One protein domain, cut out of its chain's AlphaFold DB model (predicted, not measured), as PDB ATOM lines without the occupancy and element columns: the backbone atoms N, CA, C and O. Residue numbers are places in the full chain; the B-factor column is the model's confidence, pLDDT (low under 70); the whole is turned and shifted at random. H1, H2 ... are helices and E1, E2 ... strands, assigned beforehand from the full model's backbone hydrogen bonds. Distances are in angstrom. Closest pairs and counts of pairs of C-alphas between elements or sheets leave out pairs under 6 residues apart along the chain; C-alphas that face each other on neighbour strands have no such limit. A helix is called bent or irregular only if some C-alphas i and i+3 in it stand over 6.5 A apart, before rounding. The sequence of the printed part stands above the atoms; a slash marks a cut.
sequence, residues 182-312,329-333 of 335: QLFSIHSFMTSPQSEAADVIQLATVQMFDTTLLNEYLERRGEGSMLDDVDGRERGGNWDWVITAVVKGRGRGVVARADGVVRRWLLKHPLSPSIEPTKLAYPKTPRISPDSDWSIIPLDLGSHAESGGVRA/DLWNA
ATOM      1  N   GLN A 182     183.159 182.637 229.158       91.50
ATOM      2  CA  GLN A 182     182.348 181.941 228.158       91.50
ATOM      3  C   GLN A 182     183.205 181.263 227.077       91.50
ATOM      4  O   GLN A 182     182.792 180.254 226.509       91.50
ATOM      5  N   LEU A 183     184.410 181.776 226.799       94.06
ATOM      6  CA  LEU A 183     185.309 181.222 225.784       94.06
ATOM      7  C   LEU A 183     186.209 180.095 226.313       94.06
ATOM      8  O   LEU A 183     186.832 179.380 225.526       94.06
ATOM      9  N   PHE A 184     186.267 179.878 227.631       94.25
ATOM     10  CA  PHE A 184     187.145 178.860 228.217       94.25
ATOM     11  C   PHE A 184     186.764 177.440 227.801       94.25
ATOM     12  O   PHE A 184     187.643 176.604 227.589       94.25
ATOM     13  N   SER A 185     185.468 177.160 227.664       95.12
ATOM     14  CA  SER A 185     184.976 175.832 227.290       95.12
ATOM     15  C   SER A 185     185.385 175.461 225.862       95.12
ATOM     16  O   SER A 185     185.900 174.364 225.648       95.12
ATOM     17  N   ILE A 186     185.231 176.381 224.901       96.50
ATOM     18  CA  ILE A 186     185.639 176.145 223.511       96.50
ATOM     19  C   ILE A 186     187.157 176.081 223.369       96.50
ATOM     20  O   ILE A 186     187.658 175.203 222.668       96.50
ATOM     21  N   HIS A 187     187.895 176.937 224.077       95.62
ATOM     22  CA  HIS A 187     189.349 176.849 224.088       95.62
ATOM     23  C   HIS A 187     189.803 175.486 224.627       95.62
ATOM     24  O   HIS A 187     190.552 174.779 223.958       95.62
ATOM     25  N   SER A 188     189.283 175.071 225.788       95.94
ATOM     26  CA  SER A 188     189.573 173.762 226.387       95.94
ATOM     27  C   SER A 188     189.246 172.612 225.435       95.94
ATOM     28  O   SER A 188     190.050 171.695 225.275       95.94
ATOM     29  N   PHE A 189     188.111 172.681 224.734       97.12
ATOM     30  CA  PHE A 189     187.767 171.711 223.699       97.12
ATOM     31  C   PHE A 189     188.807 171.683 222.572       97.12
ATOM     32  O   PHE A 189     189.263 170.604 222.217       97.12
ATOM     33  N   MET A 190     189.234 172.829 222.041       96.88
ATOM     34  CA  MET A 190     190.194 172.891 220.928       96.88
ATOM     35  C   MET A 190     191.624 172.490 221.320       96.88
ATOM     36  O   MET A 190     192.367 171.981 220.479       96.88
ATOM     37  N   THR A 191     192.019 172.693 222.580       95.75
ATOM     38  CA  THR A 191     193.378 172.409 223.067       95.75
ATOM     39  C   THR A 191     193.500 171.110 223.861       95.75
ATOM     40  O   THR A 191     194.613 170.712 224.200       95.75
ATOM     41  N   SER A 192     192.395 170.439 224.195       94.75
ATOM     42  CA  SER A 192     192.436 169.174 224.934       94.75
ATOM     43  C   SER A 192     192.814 168.011 224.011       94.75
ATOM     44  O   SER A 192     192.140 167.800 223.000       94.75
ATOM     45  N   PRO A 193     193.827 167.191 224.354       93.81
ATOM     46  CA  PRO A 193     194.245 166.048 223.538       93.81
ATOM     47  C   PRO A 193     193.228 164.899 223.527       93.81
ATOM     48  O   PRO A 193     193.346 163.997 222.707       93.81
ATOM     49  N   GLN A 194     192.250 164.910 224.438       94.38
ATOM     50  CA  GLN A 194     191.186 163.901 224.522       94.38
ATOM     51  C   GLN A 194     189.913 164.320 223.773       94.38
ATOM     52  O   GLN A 194     188.932 163.579 223.755       94.38
ATOM     53  N   SER A 195     189.898 165.524 223.196       95.81
ATOM     54  CA  SER A 195     188.747 166.055 222.472       95.81
ATOM     55  C   SER A 195     188.651 165.506 221.047       95.81
ATOM     56  O   SER A 195     189.653 165.165 220.426       95.81
ATOM     57  N   GLU A 196     187.446 165.540 220.473       95.38
ATOM     58  CA  GLU A 196     187.245 165.289 219.037       95.38
ATOM     59  C   GLU A 196     187.976 166.319 218.154       95.38
ATOM     60  O   GLU A 196     188.344 166.026 217.016       95.38
ATOM     61  N   ALA A 197     188.210 167.536 218.664       96.50
ATOM     62  CA  ALA A 197     188.966 168.560 217.952       96.50
ATOM     63  C   ALA A 197     190.432 168.159 217.750       96.50
ATOM     64  O   ALA A 197     191.015 168.511 216.724       96.50
ATOM     65  N   ALA A 198     191.015 167.378 218.665       95.94
ATOM     66  CA  ALA A 198     192.401 166.938 218.566       95.94
ATOM     67  C   ALA A 198     192.677 166.113 217.297       95.94
ATOM     68  O   ALA A 198     193.808 166.122 216.813       95.94
ATOM     69  N   ASP A 199     191.676 165.453 216.713       96.38
ATOM     70  CA  ASP A 199     191.844 164.676 215.477       96.38
ATOM     71  C   ASP A 199     191.952 165.555 214.223       96.38
ATOM     72  O   ASP A 199     192.520 165.142 213.210       96.38
ATOM     73  N   VAL A 200     191.414 166.776 214.277       97.38
ATOM     74  CA  VAL A 200     191.248 167.657 213.110       97.38
ATOM     75  C   VAL A 200     191.953 169.003 213.241       97.38
ATOM     76  O   VAL A 200     192.141 169.670 212.231       97.38
ATOM     77  N   ILE A 201     192.375 169.402 214.439       97.31
ATOM     78  CA  ILE A 201     193.043 170.680 214.720       97.31
ATOM     79  C   ILE A 201     194.437 170.421 215.285       97.31
ATOM     80  O   ILE A 201     194.660 169.490 216.063       97.31
ATOM     81  N   GLN A 202     195.406 171.240 214.885       96.00
ATOM     82  CA  GLN A 202     196.740 171.239 215.461       96.00
ATOM     83  C   GLN A 202     196.734 172.044 216.761       96.00
ATOM     84  O   GLN A 202     196.768 173.271 216.745       96.00
ATOM     85  N   LEU A 203     196.725 171.339 217.895       94.25
ATOM     86  CA  LEU A 203     196.533 171.925 219.227       94.25
ATOM     87  C   LEU A 203     197.523 173.064 219.533       94.25
ATOM     88  O   LEU A 203     197.139 174.076 220.102       94.25
ATOM     89  N   ALA A 204     198.779 172.922 219.103       93.94
ATOM     90  CA  ALA A 204     199.832 173.917 219.317       93.94
ATOM     91  C   ALA A 204     199.627 175.241 218.553       93.94
ATOM     92  O   ALA A 204     200.320 176.213 218.828       93.94
ATOM     93  N   THR A 205     198.710 175.278 217.582       95.12
ATOM     94  CA  THR A 205     198.446 176.460 216.737       95.12
ATOM     95  C   THR A 205     197.208 177.240 217.161       95.12
ATOM     96  O   THR A 205     196.890 178.254 216.547       95.12
ATOM     97  N   VAL A 206     196.487 176.765 218.180       95.62
ATOM     98  CA  VAL A 206     195.301 177.454 218.688       95.62
ATOM     99  C   VAL A 206     195.757 178.719 219.404       95.62
ATOM    100  O   VAL A 206     196.443 178.618 220.412       95.62
ATOM    101  N   GLN A 207     195.389 179.893 218.899       94.88
ATOM    102  CA  GLN A 207     195.698 181.190 219.507       94.88
ATOM    103  C   GLN A 207     194.410 181.986 219.718       94.88
ATOM    104  O   GLN A 207     193.463 181.850 218.945       94.88
ATOM    105  N   MET A 208     194.374 182.801 220.773       94.38
ATOM    106  CA  MET A 208     193.265 183.705 221.071       94.38
ATOM    107  C   MET A 208     193.776 185.140 221.099       94.38
ATOM    108  O   MET A 208     194.752 185.434 221.786       94.38
ATOM    109  N   PHE A 209     193.082 186.020 220.390       92.25
ATOM    110  CA  PHE A 209     193.397 187.437 220.285       92.25
ATOM    111  C   PHE A 209     192.244 188.271 220.831       92.25
ATOM    112  O   PHE A 209     191.089 188.041 220.465       92.25
ATOM    113  N   ASP A 210     192.580 189.245 221.674       90.75
ATOM    114  CA  ASP A 210     191.690 190.346 222.026       90.75
ATOM    115  C   ASP A 210     191.865 191.451 220.982       90.75
ATOM    116  O   ASP A 210     192.932 192.062 220.869       90.75
ATOM    117  N   THR A 211     190.823 191.690 220.196       88.31
ATOM    118  CA  THR A 211     190.827 192.674 219.110       88.31
ATOM    119  C   THR A 211     190.198 194.003 219.526       88.31
ATOM    120  O   THR A 211     190.225 194.957 218.750       88.31
ATOM    121  N   THR A 212     189.711 194.136 220.766       84.50
ATOM    122  CA  THR A 212     189.076 195.370 221.262       84.50
ATOM    123  C   THR A 212     190.018 196.575 221.215       84.50
ATOM    124  O   THR A 212     189.635 197.642 220.737       84.50
ATOM    125  N   LEU A 213     191.281 196.400 221.617       80.50
ATOM    126  CA  LEU A 213     192.288 197.468 221.602       80.50
ATOM    127  C   LEU A 213     192.690 197.888 220.184       80.50
ATOM    128  O   LEU A 213     193.015 199.056 219.947       80.50
ATOM    129  N   LEU A 214     192.700 196.940 219.242       79.56
ATOM    130  CA  LEU A 214     192.943 197.235 217.833       79.56
ATOM    131  C   LEU A 214     191.788 198.069 217.274       79.56
ATOM    132  O   LEU A 214     192.024 199.099 216.646       79.56
ATOM    133  N   ASN A 215     190.556 197.670 217.581       77.44
ATOM    134  CA  ASN A 215     189.346 198.359 217.151       77.44
ATOM    135  C   ASN A 215     189.295 199.789 217.701       77.44
ATOM    136  O   ASN A 215     189.128 200.737 216.937       77.44
ATOM    137  N   GLU A 216     189.552 199.970 218.999       79.69
ATOM    138  CA  GLU A 216     189.599 201.290 219.635       79.69
ATOM    139  C   GLU A 216     190.676 202.193 219.009       79.69
ATOM    140  O   GLU A 216     190.489 203.399 218.832       79.69
ATOM    141  N   TYR A 217     191.821 201.618 218.634       79.75
ATOM    142  CA  TYR A 217     192.875 202.361 217.954       79.75
ATOM    143  C   TYR A 217     192.483 202.796 216.541       79.75
ATOM    144  O   TYR A 217     192.713 203.954 216.186       79.75
ATOM    145  N   LEU A 218     191.898 201.897 215.745       78.69
ATOM    146  CA  LEU A 218     191.416 202.217 214.402       78.69
ATOM    147  C   LEU A 218     190.322 203.293 214.463       78.69
ATOM    148  O   LEU A 218     190.357 204.257 213.696       78.69
ATOM    149  N   GLU A 219     189.416 203.198 215.437       78.81
ATOM    150  CA  GLU A 219     188.403 204.219 215.720       78.81
ATOM    151  C   GLU A 219     189.040 205.577 216.046       78.81
ATOM    152  O   GLU A 219     188.688 206.585 215.430       78.81
ATOM    153  N   ARG A 220     190.054 205.618 216.923       82.12
ATOM    154  CA  ARG A 220     190.779 206.859 217.257       82.12
ATOM    155  C   ARG A 220     191.496 207.503 216.069       82.12
ATOM    156  O   ARG A 220     191.717 208.712 216.087       82.12
ATOM    157  N   ARG A 221     191.867 206.732 215.045       81.38
ATOM    158  CA  ARG A 221     192.473 207.260 213.809       81.38
ATOM    159  C   ARG A 221     191.455 207.700 212.762       81.38
ATOM    160  O   ARG A 221     191.861 208.183 211.710       81.38
ATOM    161  N   GLY A 222     190.160 207.537 213.031       73.62
ATOM    162  CA  GLY A 222     189.107 207.738 212.035       73.62
ATOM    163  C   GLY A 222     189.097 206.660 210.944       73.62
ATOM    164  O   GLY A 222     188.375 206.795 209.963       73.62
ATOM    165  N   GLU A 223     189.875 205.589 211.117       71.62
ATOM    166  CA  GLU A 223     189.938 204.430 210.220       71.62
ATOM    167  C   GLU A 223     188.863 203.384 210.589       71.62
ATOM    168  O   GLU A 223     188.593 202.477 209.810       71.62
ATOM    169  N   GLY A 224     188.200 203.530 211.744       61.12
ATOM    170  CA  GLY A 224     187.139 202.624 212.203       61.12
ATOM    171  C   GLY A 224     185.842 202.688 211.385       61.12
ATOM    172  O   GLY A 224     185.159 201.680 211.266       61.12
ATOM    173  N   SER A 225     185.531 203.831 210.758       55.56
ATOM    174  CA  SER A 225     184.303 204.002 209.956       55.56
ATOM    175  C   SER A 225     184.351 203.265 208.607       55.56
ATOM    176  O   SER A 225     183.313 203.024 208.003       55.56
ATOM    177  N   MET A 226     185.536 202.835 208.145       53.12
ATOM    178  CA  MET A 226     185.663 201.957 206.968       53.12
ATOM    179  C   MET A 226     185.122 200.537 207.208       53.12
ATOM    180  O   MET A 226     184.982 199.783 206.248       53.12
ATOM    181  N   LEU A 227     184.844 200.173 208.465       53.56
ATOM    182  CA  LEU A 227     184.264 198.888 208.863       53.56
ATOM    183  C   LEU A 227     182.751 198.976 209.118       53.56
ATOM    184  O   LEU A 227     182.131 197.962 209.425       53.56
ATOM    185  N   ASP A 228     182.147 200.160 209.005       52.06
ATOM    186  CA  ASP A 228     180.696 200.283 209.086       52.06
ATOM    187  C   ASP A 228     180.091 199.880 207.736       52.06
ATOM    188  O   ASP A 228     180.329 200.519 206.707       52.06
ATOM    189  N   ASP A 229     179.324 198.789 207.734       50.53
ATOM    190  CA  ASP A 229     178.566 198.360 206.562       50.53
ATOM    191  C   ASP A 229     177.595 199.469 206.123       50.53
ATOM    192  O   ASP A 229     176.954 200.146 206.935       50.53
ATOM    193  N   VAL A 230     177.476 199.626 204.804       49.19
ATOM    194  CA  VAL A 230     176.770 200.709 204.089       49.19
ATOM    195  C   VAL A 230     175.283 200.846 204.472       49.19
ATOM    196  O   VAL A 230     174.676 201.884 204.216       49.19
ATOM    197  N   ASP A 231     174.708 199.856 205.157       48.09
ATOM    198  CA  ASP A 231     173.284 199.807 205.499       48.09
ATOM    199  C   ASP A 231     172.936 200.321 206.907       48.09
ATOM    200  O   ASP A 231     171.770 200.269 207.309       48.09
ATOM    201  N   GLY A 232     173.905 200.810 207.693       48.66
ATOM    202  CA  GLY A 232     173.646 201.393 209.023       48.66
ATOM    203  C   GLY A 232     173.014 200.423 210.038       48.66
ATOM    204  O   GLY A 232     172.623 200.831 211.134       48.66
ATOM    205  N   ARG A 233     172.912 199.137 209.686       44.41
ATOM    206  CA  ARG A 233     172.501 198.046 210.563       44.41
ATOM    207  C   ARG A 233     173.744 197.325 211.049       44.41
ATOM    208  O   ARG A 233     174.249 196.441 210.373       44.41
ATOM    209  N   GLU A 234     174.131 197.701 212.264       51.56
ATOM    210  CA  GLU A 234     175.114 197.028 213.114       51.56
ATOM    211  C   GLU A 234     176.562 197.131 212.603       51.56
ATOM    212  O   GLU A 234     176.835 197.040 211.414       51.56
ATOM    213  N   ARG A 235     177.510 197.360 213.526       52.69
ATOM    214  CA  ARG A 235     178.962 197.342 213.266       52.69
ATOM    215  C   ARG A 235     179.354 195.995 212.641       52.69
ATOM    216  O   ARG A 235     179.677 195.055 213.377       52.69
ATOM    217  N   GLY A 236     179.300 195.895 211.318       39.50
ATOM    218  CA  GLY A 236     179.674 194.716 210.555       39.50
ATOM    219  C   GLY A 236     181.153 194.399 210.756       39.50
ATOM    220  O   GLY A 236     182.024 195.241 210.594       39.50
ATOM    221  N   GLY A 237     181.464 193.173 211.165       53.03
ATOM    222  CA  GLY A 237     182.829 192.645 211.068       53.03
ATOM    223  C   GLY A 237     183.791 192.914 212.228       53.03
ATOM    224  O   GLY A 237     184.863 192.309 212.230       53.03
ATOM    225  N   ASN A 238     183.436 193.707 213.246       70.94
ATOM    226  CA  ASN A 238     184.274 193.786 214.448       70.94
ATOM    227  C   ASN A 238     183.979 192.614 215.387       70.94
ATOM    228  O   ASN A 238     182.967 192.591 216.079       70.94
ATOM    229  N   TRP A 239     184.876 191.637 215.420       85.62
ATOM    230  CA  TRP A 239     184.947 190.695 216.529       85.62
ATOM    231  C   TRP A 239     185.713 191.366 217.671       85.62
ATOM    232  O   TRP A 239     186.651 192.125 217.419       85.62
ATOM    233  N   ASP A 240     185.305 191.117 218.910       88.62
ATOM    234  CA  ASP A 240     186.043 191.526 220.109       88.62
ATOM    235  C   ASP A 240     187.105 190.471 220.457       88.62
ATOM    236  O   ASP A 240     188.162 190.793 220.991       88.62
ATOM    237  N   TRP A 241     186.822 189.211 220.109       92.44
ATOM    238  CA  TRP A 241     187.712 188.075 220.305       92.44
ATOM    239  C   TRP A 241     187.835 187.220 219.050       92.44
ATOM    240  O   TRP A 241     186.845 186.829 218.425       92.44
ATOM    241  N   VAL A 242     189.065 186.858 218.707       94.31
ATOM    242  CA  VAL A 242     189.359 186.009 217.552       94.31
ATOM    243  C   VAL A 242     190.172 184.808 218.002       94.31
ATOM    244  O   VAL A 242     191.254 184.953 218.558       94.31
ATOM    245  N   ILE A 243     189.664 183.608 217.740       96.19
ATOM    246  CA  ILE A 243     190.403 182.359 217.932       96.19
ATOM    247  C   ILE A 243     190.902 181.910 216.562       96.19
ATOM    248  O   ILE A 243     190.097 181.783 215.646       96.19
ATOM    249  N   THR A 244     192.192 181.648 216.390       96.81
ATOM    250  CA  THR A 244     192.740 181.061 215.156       96.81
ATOM    251  C   THR A 244     193.279 179.672 215.434       96.81
ATOM    252  O   THR A 244     193.872 179.443 216.482       96.81
ATOM    253  N   ALA A 245     193.113 178.746 214.494       97.56
ATOM    254  CA  ALA A 245     193.731 177.432 214.577       97.56
ATOM    255  C   ALA A 245     194.022 176.858 213.188       97.56
ATOM    256  O   ALA A 245     193.218 177.000 212.261       97.56
ATOM    257  N   VAL A 246     195.142 176.146 213.071       97.56
ATOM    258  CA  VAL A 246     195.503 175.402 211.863       97.56
ATOM    259  C   VAL A 246     194.923 173.991 211.940       97.56
ATOM    260  O   VAL A 246     195.030 173.296 212.956       97.56
ATOM    261  N   VAL A 247     194.276 173.548 210.864       97.88
ATOM    262  CA  VAL A 247     193.669 172.217 210.765       97.88
ATOM    263  C   VAL A 247     194.704 171.170 210.355       97.88
ATOM    264  O   VAL A 247     195.608 171.427 209.565       97.88
ATOM    265  N   LYS A 248     194.561 169.953 210.881       96.75
ATOM    266  CA  LYS A 248     195.423 168.813 210.560       96.75
ATOM    267  C   LYS A 248     195.086 168.225 209.193       96.75
ATOM    268  O   LYS A 248     193.925 167.990 208.857       96.75
ATOM    269  N   GLY A 249     196.136 167.847 208.471       94.38
ATOM    270  CA  GLY A 249     196.043 167.151 207.191       94.38
ATOM    271  C   GLY A 249     196.137 168.088 205.991       94.38
ATOM    272  O   GLY A 249     196.280 169.296 206.125       94.38
ATOM    273  N   ARG A 250     196.088 167.498 204.794       92.75
ATOM    274  CA  ARG A 250     196.220 168.204 203.514       92.75
ATOM    275  C   ARG A 250     195.137 167.762 202.538       92.75
ATOM    276  O   ARG A 250     194.626 166.645 202.633       92.75
ATOM    277  N   GLY A 251     194.839 168.623 201.571       90.38
ATOM    278  CA  GLY A 251     193.903 168.342 200.485       90.38
ATOM    279  C   GLY A 251     192.464 168.783 200.758       90.38
ATOM    280  O   GLY A 251     192.164 169.516 201.698       90.38
ATOM    281  N   ARG A 252     191.558 168.343 199.882       93.69
ATOM    282  CA  ARG A 252     190.174 168.832 199.829       93.69
ATOM    283  C   ARG A 252     189.373 168.430 201.069       93.69
ATOM    284  O   ARG A 252     189.379 167.273 201.487       93.69
ATOM    285  N   GLY A 253     188.619 169.377 201.612       94.94
ATOM    286  CA  GLY A 253     187.633 169.170 202.668       94.94
ATOM    287  C   GLY A 253     188.206 169.079 204.081       94.94
ATOM    288  O   GLY A 253     187.446 168.781 205.001       94.94
ATOM    289  N   VAL A 254     189.503 169.338 204.284       97.06
ATOM    290  CA  VAL A 254     190.115 169.339 205.627       97.06
ATOM    291  C   VAL A 254     189.511 170.428 206.517       97.06
ATOM    292  O   VAL A 254     189.059 170.130 207.621       97.06
ATOM    293  N   VAL A 255     189.374 171.650 205.994       97.62
ATOM    294  CA  VAL A 255     188.746 172.774 206.706       97.62
ATOM    295  C   VAL A 255     187.265 172.497 206.957       97.62
ATOM    296  O   VAL A 255     186.800 172.639 208.081       97.62
ATOM    297  N   ALA A 256     186.535 172.007 205.950       96.94
ATOM    298  CA  ALA A 256     185.118 171.658 206.092       96.94
ATOM    299  C   ALA A 256     184.874 170.575 207.162       96.94
ATOM    300  O   ALA A 256     183.876 170.612 207.882       96.94
ATOM    301  N   ARG A 257     185.788 169.604 207.292       96.56
ATOM    302  CA  ARG A 257     185.720 168.577 208.338       96.56
ATOM    303  C   ARG A 257     185.914 169.185 209.724       96.56
ATOM    304  O   ARG A 257     185.119 168.878 210.612       96.56
ATOM    305  N   ALA A 258     186.940 170.018 209.895       97.81
ATOM    306  CA  ALA A 258     187.220 170.694 211.157       97.81
ATOM    307  C   ALA A 258     186.076 171.639 211.559       97.81
ATOM    308  O   ALA A 258     185.595 171.565 212.687       97.81
ATOM    309  N   ASP A 259     185.565 172.433 210.612       97.81
ATOM    310  CA  ASP A 259     184.404 173.308 210.804       97.81
ATOM    311  C   ASP A 259     183.190 172.516 211.295       97.81
ATOM    312  O   ASP A 259     182.589 172.846 212.318       97.81
ATOM    313  N   GLY A 260     182.903 171.385 210.646       96.94
ATOM    314  CA  GLY A 260     181.835 170.491 211.068       96.94
ATOM    315  C   GLY A 260     182.023 169.946 212.489       96.94
ATOM    316  O   GLY A 260     181.037 169.816 213.209       96.94
ATOM    317  N   VAL A 261     183.249 169.611 212.908       97.12
ATOM    318  CA  VAL A 261     183.528 169.139 214.280       97.12
ATOM    319  C   VAL A 261     183.246 170.245 215.293       97.12
ATOM    320  O   VAL A 261     182.462 170.030 216.218       97.12
ATOM    321  N   VAL A 262     183.800 171.441 215.081       97.75
ATOM    322  CA  VAL A 262     183.633 172.573 216.003       97.75
ATOM    323  C   VAL A 262     182.169 173.008 216.086       97.75
ATOM    324  O   VAL A 262     181.627 173.132 217.182       97.75
ATOM    325  N   ARG A 263     181.473 173.152 214.951       97.00
ATOM    326  CA  ARG A 263     180.048 173.526 214.943       97.00
ATOM    327  C   ARG A 263     179.159 172.478 215.602       97.00
ATOM    328  O   ARG A 263     178.249 172.836 216.341       97.00
ATOM    329  N   ARG A 264     179.397 171.180 215.370       96.31
ATOM    330  CA  ARG A 264     178.621 170.124 216.048       96.31
ATOM    331  C   ARG A 264     178.853 170.128 217.553       96.31
ATOM    332  O   ARG A 264     177.908 169.866 218.293       96.31
ATOM    333  N   TRP A 265     180.077 170.408 217.995       96.50
ATOM    334  CA  TRP A 265     180.372 170.552 219.414       96.50
ATOM    335  C   TRP A 265     179.645 171.761 220.013       96.50
ATOM    336  O   TRP A 265     178.968 171.587 221.022       96.50
ATOM    337  N   LEU A 266     179.680 172.922 219.348       96.12
ATOM    338  CA  LEU A 266     178.970 174.142 219.761       96.12
ATOM    339  C   LEU A 266     177.453 173.946 219.863       96.12
ATOM    340  O   LEU A 266     176.829 174.435 220.794       96.12
ATOM    341  N   LEU A 267     176.853 173.182 218.950       94.56
ATOM    342  CA  LEU A 267     175.422 172.868 219.018       94.56
ATOM    343  C   LEU A 267     175.061 171.986 220.223       94.56
ATOM    344  O   LEU A 267     173.923 172.023 220.682       94.56
ATOM    345  N   LYS A 268     176.005 171.184 220.729       94.88
ATOM    346  CA  LYS A 268     175.833 170.355 221.936       94.88
ATOM    347  C   LYS A 268     176.236 171.088 223.220       94.88
ATOM    348  O   LYS A 268     175.755 170.726 224.286       94.88
ATOM    349  N   HIS A 269     177.108 172.085 223.110       95.12
ATOM    350  CA  HIS A 269     177.666 172.859 224.216       95.12
ATOM    351  C   HIS A 269     177.580 174.353 223.870       95.12
ATOM    352  O   HIS A 269     178.606 174.974 223.576       95.12
ATOM    353  N   PRO A 270     176.362 174.920 223.826       93.56
ATOM    354  CA  PRO A 270     176.194 176.338 223.557       93.56
ATOM    355  C   PRO A 270     176.957 177.163 224.594       93.56
ATOM    356  O   PRO A 270     177.010 176.820 225.774       93.56
ATOM    357  N   LEU A 271     177.573 178.248 224.131       91.81
ATOM    358  CA  LEU A 271     178.370 179.131 224.983       91.81
ATOM    359  C   LEU A 271     177.500 180.139 225.743       91.81
ATOM    360  O   LEU A 271     177.930 180.679 226.762       91.81
ATOM    361  N   SER A 272     176.280 180.369 225.258       88.69
ATOM    362  CA  SER A 272     175.285 181.199 225.919       88.69
ATOM    363  C   SER A 272     174.268 180.348 226.681       88.69
ATOM    364  O   SER A 272     173.745 179.387 226.109       88.69
ATOM    365  N   PRO A 273     173.910 180.715 227.925       85.69
ATOM    366  CA  PRO A 273     172.870 180.016 228.677       85.69
ATOM    367  C   PRO A 273     171.470 180.183 228.067       85.69
ATOM    368  O   PRO A 273     170.582 179.405 228.392       85.69
ATOM    369  N   SER A 274     171.254 181.173 227.190       86.94
ATOM    370  CA  SER A 274     169.961 181.375 226.521       86.94
ATOM    371  C   SER A 274     169.707 180.396 225.373       86.94
ATOM    372  O   SER A 274     168.596 180.345 224.848       86.94
ATOM    373  N   ILE A 275     170.728 179.652 224.941       88.25
ATOM    374  CA  ILE A 275     170.634 178.721 223.819       88.25
ATOM    375  C   ILE A 275     170.525 177.310 224.379       88.25
ATOM    376  O   ILE A 275     171.413 176.826 225.077       88.25
ATOM    377  N   GLU A 276     169.444 176.624 224.026       91.19
ATOM    378  CA  GLU A 276     169.234 175.239 224.433       91.19
ATOM    379  C   GLU A 276     170.164 174.280 223.665       91.19
ATOM    380  O   GLU A 276     170.222 174.322 222.428       91.19
ATOM    381  N   PRO A 277     170.861 173.360 224.359       93.50
ATOM    382  CA  PRO A 277     171.669 172.336 223.714       93.50
ATOM    383  C   PRO A 277     170.850 171.444 222.774       93.50
ATOM    384  O   PRO A 277     169.777 170.929 223.103       93.50
ATOM    385  N   THR A 278     171.398 171.175 221.593       92.62
ATOM    386  CA  THR A 278     170.767 170.291 220.615       92.62
ATOM    387  C   THR A 278     170.789 168.836 221.091       92.62
ATOM    388  O   THR A 278     171.846 168.256 221.331       92.62
ATOM    389  N   LYS A 279     169.614 168.194 221.120       92.25
ATOM    390  CA  LYS A 279     169.450 166.767 221.482       92.25
ATOM    391  C   LYS A 279     169.743 165.793 220.332       92.25
ATOM    392  O   LYS A 279     169.718 164.578 220.517       92.25
ATOM    393  N   LEU A 280     169.986 166.302 219.124       89.38
ATOM    394  CA  LEU A 280     170.289 165.481 217.953       89.38
ATOM    395  C   LEU A 280     171.699 164.890 218.066       89.38
ATOM    396  O   LEU A 280     172.669 165.607 218.298       89.38
ATOM    397  N   ALA A 281     171.828 163.587 217.803       83.94
ATOM    398  CA  ALA A 281     173.130 162.917 217.793       83.94
ATOM    399  C   ALA A 281     174.084 163.509 216.732       83.94
ATOM    400  O   ALA A 281     175.277 163.689 216.998       83.94
ATOM    401  N   TYR A 282     173.532 163.859 215.560       85.12
ATOM    402  CA  TYR A 282     174.257 164.378 214.397       85.12
ATOM    403  C   TYR A 282     173.573 165.634 213.838       85.12
ATOM    404  O   TYR A 282     172.825 165.548 212.859       85.12
ATOM    405  N   PRO A 283     173.785 166.807 214.456       86.00
ATOM    406  CA  PRO A 283     173.198 168.030 213.943       86.00
ATOM    407  C   PRO A 283     173.805 168.396 212.583       86.00
ATOM    408  O   PRO A 283     175.001 168.206 212.334       86.00
ATOM    409  N   LYS A 284     172.960 168.911 211.685       88.38
ATOM    410  CA  LYS A 284     173.402 169.412 210.379       88.38
ATOM    411  C   LYS A 284     174.206 170.695 210.582       88.38
ATOM    412  O   LYS A 284     173.858 171.526 211.411       88.38
ATOM    413  N   THR A 285     175.268 170.845 209.799       89.56
ATOM    414  CA  THR A 285     176.136 172.032 209.809       89.56
ATOM    415  C   THR A 285     176.126 172.669 208.418       89.56
ATOM    416  O   THR A 285     175.884 171.945 207.442       89.56
ATOM    417  N   PRO A 286     176.330 173.994 208.304       88.81
ATOM    418  CA  PRO A 286     176.454 174.665 207.016       88.81
ATOM    419  C   PRO A 286     177.495 173.986 206.124       88.81
ATOM    420  O   PRO A 286     178.522 173.495 206.591       88.81
ATOM    421  N   ARG A 287     177.224 173.936 204.817       91.62
ATOM    422  CA  ARG A 287     178.132 173.293 203.868       91.62
ATOM    423  C   ARG A 287     179.253 174.259 203.495       91.62
ATOM    424  O   ARG A 287     179.018 175.211 202.760       91.62
ATOM    425  N   ILE A 288     180.465 173.967 203.952       94.38
ATOM    426  CA  ILE A 288     181.684 174.661 203.524       94.38
ATOM    427  C   ILE A 288     182.181 174.061 202.203       94.38
ATOM    428  O   ILE A 288     182.063 172.851 201.974       94.38
ATOM    429  N   SER A 289     182.722 174.905 201.319       94.25
ATOM    430  CA  SER A 289     183.347 174.441 200.078       94.25
ATOM    431  C   SER A 289     184.494 173.469 200.397       94.25
ATOM    432  O   SER A 289     185.309 173.761 201.272       94.25
ATOM    433  N   PRO A 290     184.608 172.319 199.705       92.88
ATOM    434  CA  PRO A 290     185.716 171.392 199.928       92.88
ATOM    435  C   PRO A 290     187.075 171.990 199.540       92.88
ATOM    436  O   PRO A 290     188.099 171.484 199.981       92.88
ATOM    437  N   ASP A 291     187.088 173.046 198.734       94.88
ATOM    438  CA  ASP A 291     188.306 173.726 198.289       94.88
ATOM    439  C   ASP A 291     188.612 174.975 199.137       94.88
ATOM    440  O   ASP A 291     189.531 175.722 198.823       94.88
ATOM    441  N   SER A 292     187.843 175.207 200.212       95.81
ATOM    442  CA  SER A 292     188.084 176.313 201.145       95.81
ATOM    443  C   SER A 292     189.333 176.044 201.978       95.81
ATOM    444  O   SER A 292     189.433 175.007 202.639       95.81
ATOM    445  N   ASP A 293     190.255 176.999 201.985       96.62
ATOM    446  CA  ASP A 293     191.462 176.998 202.812       96.62
ATOM    447  C   ASP A 293     191.266 177.716 204.156       96.62
ATOM    448  O   ASP A 293     192.146 177.643 205.016       96.62
ATOM    449  N   TRP A 294     190.100 178.338 204.345       96.75
ATOM    450  CA  TRP A 294     189.697 179.087 205.528       96.75
ATOM    451  C   TRP A 294     188.190 178.915 205.801       96.75
ATOM    452  O   TRP A 294     187.389 178.775 204.870       96.75
ATOM    453  N   SER A 295     187.798 178.880 207.076       97.19
ATOM    454  CA  SER A 295     186.406 178.967 207.540       97.19
ATOM    455  C   SER A 295     186.317 179.837 208.790       97.19
ATOM    456  O   SER A 295     187.212 179.796 209.637       97.19
ATOM    457  N   ILE A 296     185.209 180.568 208.921       96.06
ATOM    458  CA  ILE A 296     184.892 181.408 210.078       96.06
ATOM    459  C   ILE A 296     183.624 180.877 210.749       96.06
ATOM    460  O   ILE A 296     182.571 180.718 210.120       96.06
ATOM    461  N   ILE A 297     183.712 180.610 212.047       96.25
ATOM    462  CA  ILE A 297     182.601 180.171 212.888       96.25
ATOM    463  C   ILE A 297     182.275 181.304 213.862       96.25
ATOM    464  O   ILE A 297     183.033 181.500 214.812       96.25
ATOM    465  N   PRO A 298     181.178 182.051 213.653       93.69
ATOM    466  CA  PRO A 298     180.721 183.017 214.643       93.69
ATOM    467  C   PRO A 298     180.294 182.285 215.920       93.69
ATOM    468  O   PRO A 298     179.669 181.221 215.850       93.69
ATOM    469  N   LEU A 299     180.655 182.838 217.075       92.75
ATOM    470  CA  LEU A 299     180.280 182.317 218.383       92.75
ATOM    471  C   LEU A 299     179.112 183.128 218.929       92.75
ATOM    472  O   LEU A 299     179.213 184.340 219.101       92.75
ATOM    473  N   ASP A 300     178.014 182.438 219.212       87.19
ATOM    474  CA  ASP A 300     176.854 183.043 219.851       87.19
ATOM    475  C   ASP A 300     177.030 182.991 221.374       87.19
ATOM    476  O   ASP A 300     176.914 181.933 222.002       87.19
ATOM    477  N   LEU A 301     177.398 184.137 221.948       86.56
ATOM    478  CA  LEU A 301     177.610 184.311 223.386       86.56
ATOM    479  C   LEU A 301     176.374 184.901 224.093       86.56
ATOM    480  O   LEU A 301     176.394 185.065 225.313       86.56
ATOM    481  N   GLY A 302     175.269 185.137 223.374       74.62
ATOM    482  CA  GLY A 302     174.033 185.726 223.898       74.62
ATOM    483  C   GLY A 302     173.775 187.160 223.422       74.62
ATOM    484  O   GLY A 302     174.651 187.827 222.873       74.62
ATOM    485  N   SER A 303     172.536 187.625 223.622       64.12
ATOM    486  CA  SER A 303     172.037 188.906 223.098       64.12
ATOM    487  C   SER A 303     172.846 190.115 223.579       64.12
ATOM    488  O   SER A 303     173.047 190.333 224.774       64.12
ATOM    489  N   HIS A 304     173.216 190.960 222.616       60.53
ATOM    490  CA  HIS A 304     173.886 192.247 222.804       60.53
ATOM    491  C   HIS A 304     173.088 193.267 223.629       60.53
ATOM    492  O   HIS A 304     173.680 194.217 224.141       60.53
ATOM    493  N   ALA A 305     171.766 193.101 223.728       54.56
ATOM    494  CA  ALA A 305     170.859 194.172 224.138       54.56
ATOM    495  C   ALA A 305     170.898 194.505 225.639       54.56
ATOM    496  O   ALA A 305     170.580 195.632 226.005       54.56
ATOM    497  N   GLU A 306     171.304 193.571 226.503       51.19
ATOM    498  CA  GLU A 306     171.189 193.759 227.960       51.19
ATOM    499  C   GLU A 306     172.538 193.831 228.693       51.19
ATOM    500  O   GLU A 306     172.577 194.226 229.857       51.19
ATOM    501  N   SER A 307     173.669 193.476 228.062       50.66
ATOM    502  CA  SER A 307     174.967 193.402 228.771       50.66
ATOM    503  C   SER A 307     176.216 193.562 227.893       50.66
ATOM    504  O   SER A 307     177.239 192.957 228.198       50.66
ATOM    505  N   GLY A 308     176.169 194.340 226.803       59.56
ATOM    506  CA  GLY A 308     177.378 194.612 226.004       59.56
ATOM    507  C   GLY A 308     178.059 193.327 225.519       59.56
ATOM    508  O   GLY A 308     179.223 193.087 225.831       59.56
ATOM    509  N   GLY A 309     177.285 192.475 224.839       71.94
ATOM    510  CA  GLY A 309     177.682 191.119 224.457       71.94
ATOM    511  C   GLY A 309     179.057 191.054 223.793       71.94
ATOM    512  O   GLY A 309     179.380 191.854 222.919       71.94
ATOM    513  N   VAL A 310     179.865 190.087 224.223       84.94
ATOM    514  CA  VAL A 310     181.167 189.808 223.614       84.94
ATOM    515  C   VAL A 310     180.936 189.184 222.241       84.94
ATOM    516  O   VAL A 310     180.250 188.167 222.125       84.94
ATOM    517  N   ARG A 311     181.553 189.738 221.199       87.19
ATOM    518  CA  ARG A 311     181.562 189.138 219.860       87.19
ATOM    519  C   ARG A 311     182.817 188.314 219.684       87.19
ATOM    520  O   ARG A 311     183.921 188.850 219.732       87.19
ATOM    521  N   ALA A 312     182.666 187.023 219.418       92.56
ATOM    522  CA  ALA A 312     183.809 186.153 219.182       92.56
ATOM    523  C   ALA A 312     183.642 185.276 217.939       92.56
ATOM    524  O   ALA A 312     182.529 184.906 217.571       92.56
ATOM    525  N   ASP A 329     199.611 187.867 212.144       88.50
ATOM    526  CA  ASP A 329     200.286 189.158 211.982       88.50
ATOM    527  C   ASP A 329     199.300 190.315 212.071       88.50
ATOM    528  O   ASP A 329     199.613 191.352 212.648       88.50
ATOM    529  N   LEU A 330     198.104 190.142 211.505       84.25
ATOM    530  CA  LEU A 330     197.075 191.176 211.485       84.25
ATOM    531  C   LEU A 330     196.603 191.501 212.907       84.25
ATOM    532  O   LEU A 330     196.461 192.674 213.255       84.25
ATOM    533  N   TRP A 331     196.422 190.476 213.741       83.38
ATOM    534  CA  TRP A 331     195.979 190.644 215.125       83.38
ATOM    535  C   TRP A 331     197.134 190.958 216.092       83.38
ATOM    536  O   TRP A 331     196.915 191.652 217.083       83.38
ATOM    537  N   ASN A 332     198.367 190.534 215.785       77.62
ATOM    538  CA  ASN A 332     199.570 190.817 216.583       77.62
ATOM    539  C   ASN A 332     200.332 192.083 216.167       77.62
ATOM    540  O   ASN A 332     201.362 192.365 216.777       77.62
ATOM    541  N   ALA A 333     199.877 192.864 215.177       60.00
ATOM    542  CA  ALA A 333     200.589 194.029 214.615       60.00
ATOM    543  C   ALA A 333     200.881 195.190 215.604       60.00
ATOM    544  O   ALA A 333     201.179 196.312 215.190       60.00
TER     545      ALA A 333
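AT A GLANCE: This is residues 182 to 312 and 329 to 333 of the 335 residues of an uncharacterized protein of Kwoniella heveanensis CBS 569 (UniProt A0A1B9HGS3). A ribbon of two strands, E1 and E2, reaches from a cluster of helices H1, H2 and H5 at one end towards a small corner of helices H3 and H4 at the other. Strand E3 runs beside H5 and is also near E2, and the short H6 sits by E1. The printed part has 136 residues with six named helices and three named strands, in the order H1 H2 E1 H3 H4 E2 H5 E3 H6; the sheet has the order E1 - E2 and is antiparallel. The class is mixed, helices and strands, with under half of the residues, 62, in named elements. The whole is compact, with a radius of gyration of the C-alphas of 16.3 A and spans of 44 by 34 by 27 A.

HOW THE PARTS SIT: Start at H1, residues 182 to 191; it and H2, residues 196 to 199, touch only at the corner, the closest C-alphas being those of Met 190 and Ala 197, 5.4 A apart. H2 touches residues 258 to 262 of H5, residues 254 to 268; the closest C-alphas, of Ala 197 and Val 261, are 6.6 A apart. H1 and H5 are close but not clearly touching, 7.9 A between the C-alphas of Ile 186 and Leu 266, at a steep tilt of 43 degrees, opposite ways. Next look at E1, residues 207 to 210, and E2, residues 241 to 246: they are antiparallel at 162 degrees, with N 209 and O 242 at 2.8 A and N 207 and O 244 at 2.9 A, within hydrogen-bond range. H1 and E2 are near each other. H3, residues 212 to 220, and H4, residues 224 to 227, touch only at the corner, at the C-alphas of Leu 218 and Gly 224, 4.8 A apart. E3, residues 294 to 299, pairs with no named strand; it is near E2, and its closest C-alpha to H5 is that of Trp 294, 6.5 A from that of Val 255. For H6, residues 329 to 332, the closest C-alphas with E1 are those of Trp 331 and Phe 209, 6.6 A apart. Every O i to N i+4 pair is within hydrogen-bond range in H3 and H5, and 5 of 6 are in H1; H2, H4 and H6 are too short for such a pair.

IN THESE COORDINATES: Find C-alpha 182 at (182.348, 181.941, 228.158); from there H1 runs 15.4 A to Thr 191, only just irregular, with C-alphas 182 and 185 6.7 A apart. H3 is 12.3 A long, E2 17.1 A and E3 16.3 A. H5 begins at C-alpha 254, (190.115, 169.339, 205.627), and runs 21.7 A. H6 ends at C-alpha 332, (199.570, 190.817, 216.583).

THE WHOLE: The C-alphas farthest apart, of Arg 221 and Ala 281, are 48.5 A apart. Residues 313 to 328 are not printed, and C-alphas 312 and 329 are 18.2 A apart across the cut. The links H4 to E2 and H5 to E3 are long. The pLDDT is under 70 at residues 224 to 237, 303 to 308 and 333.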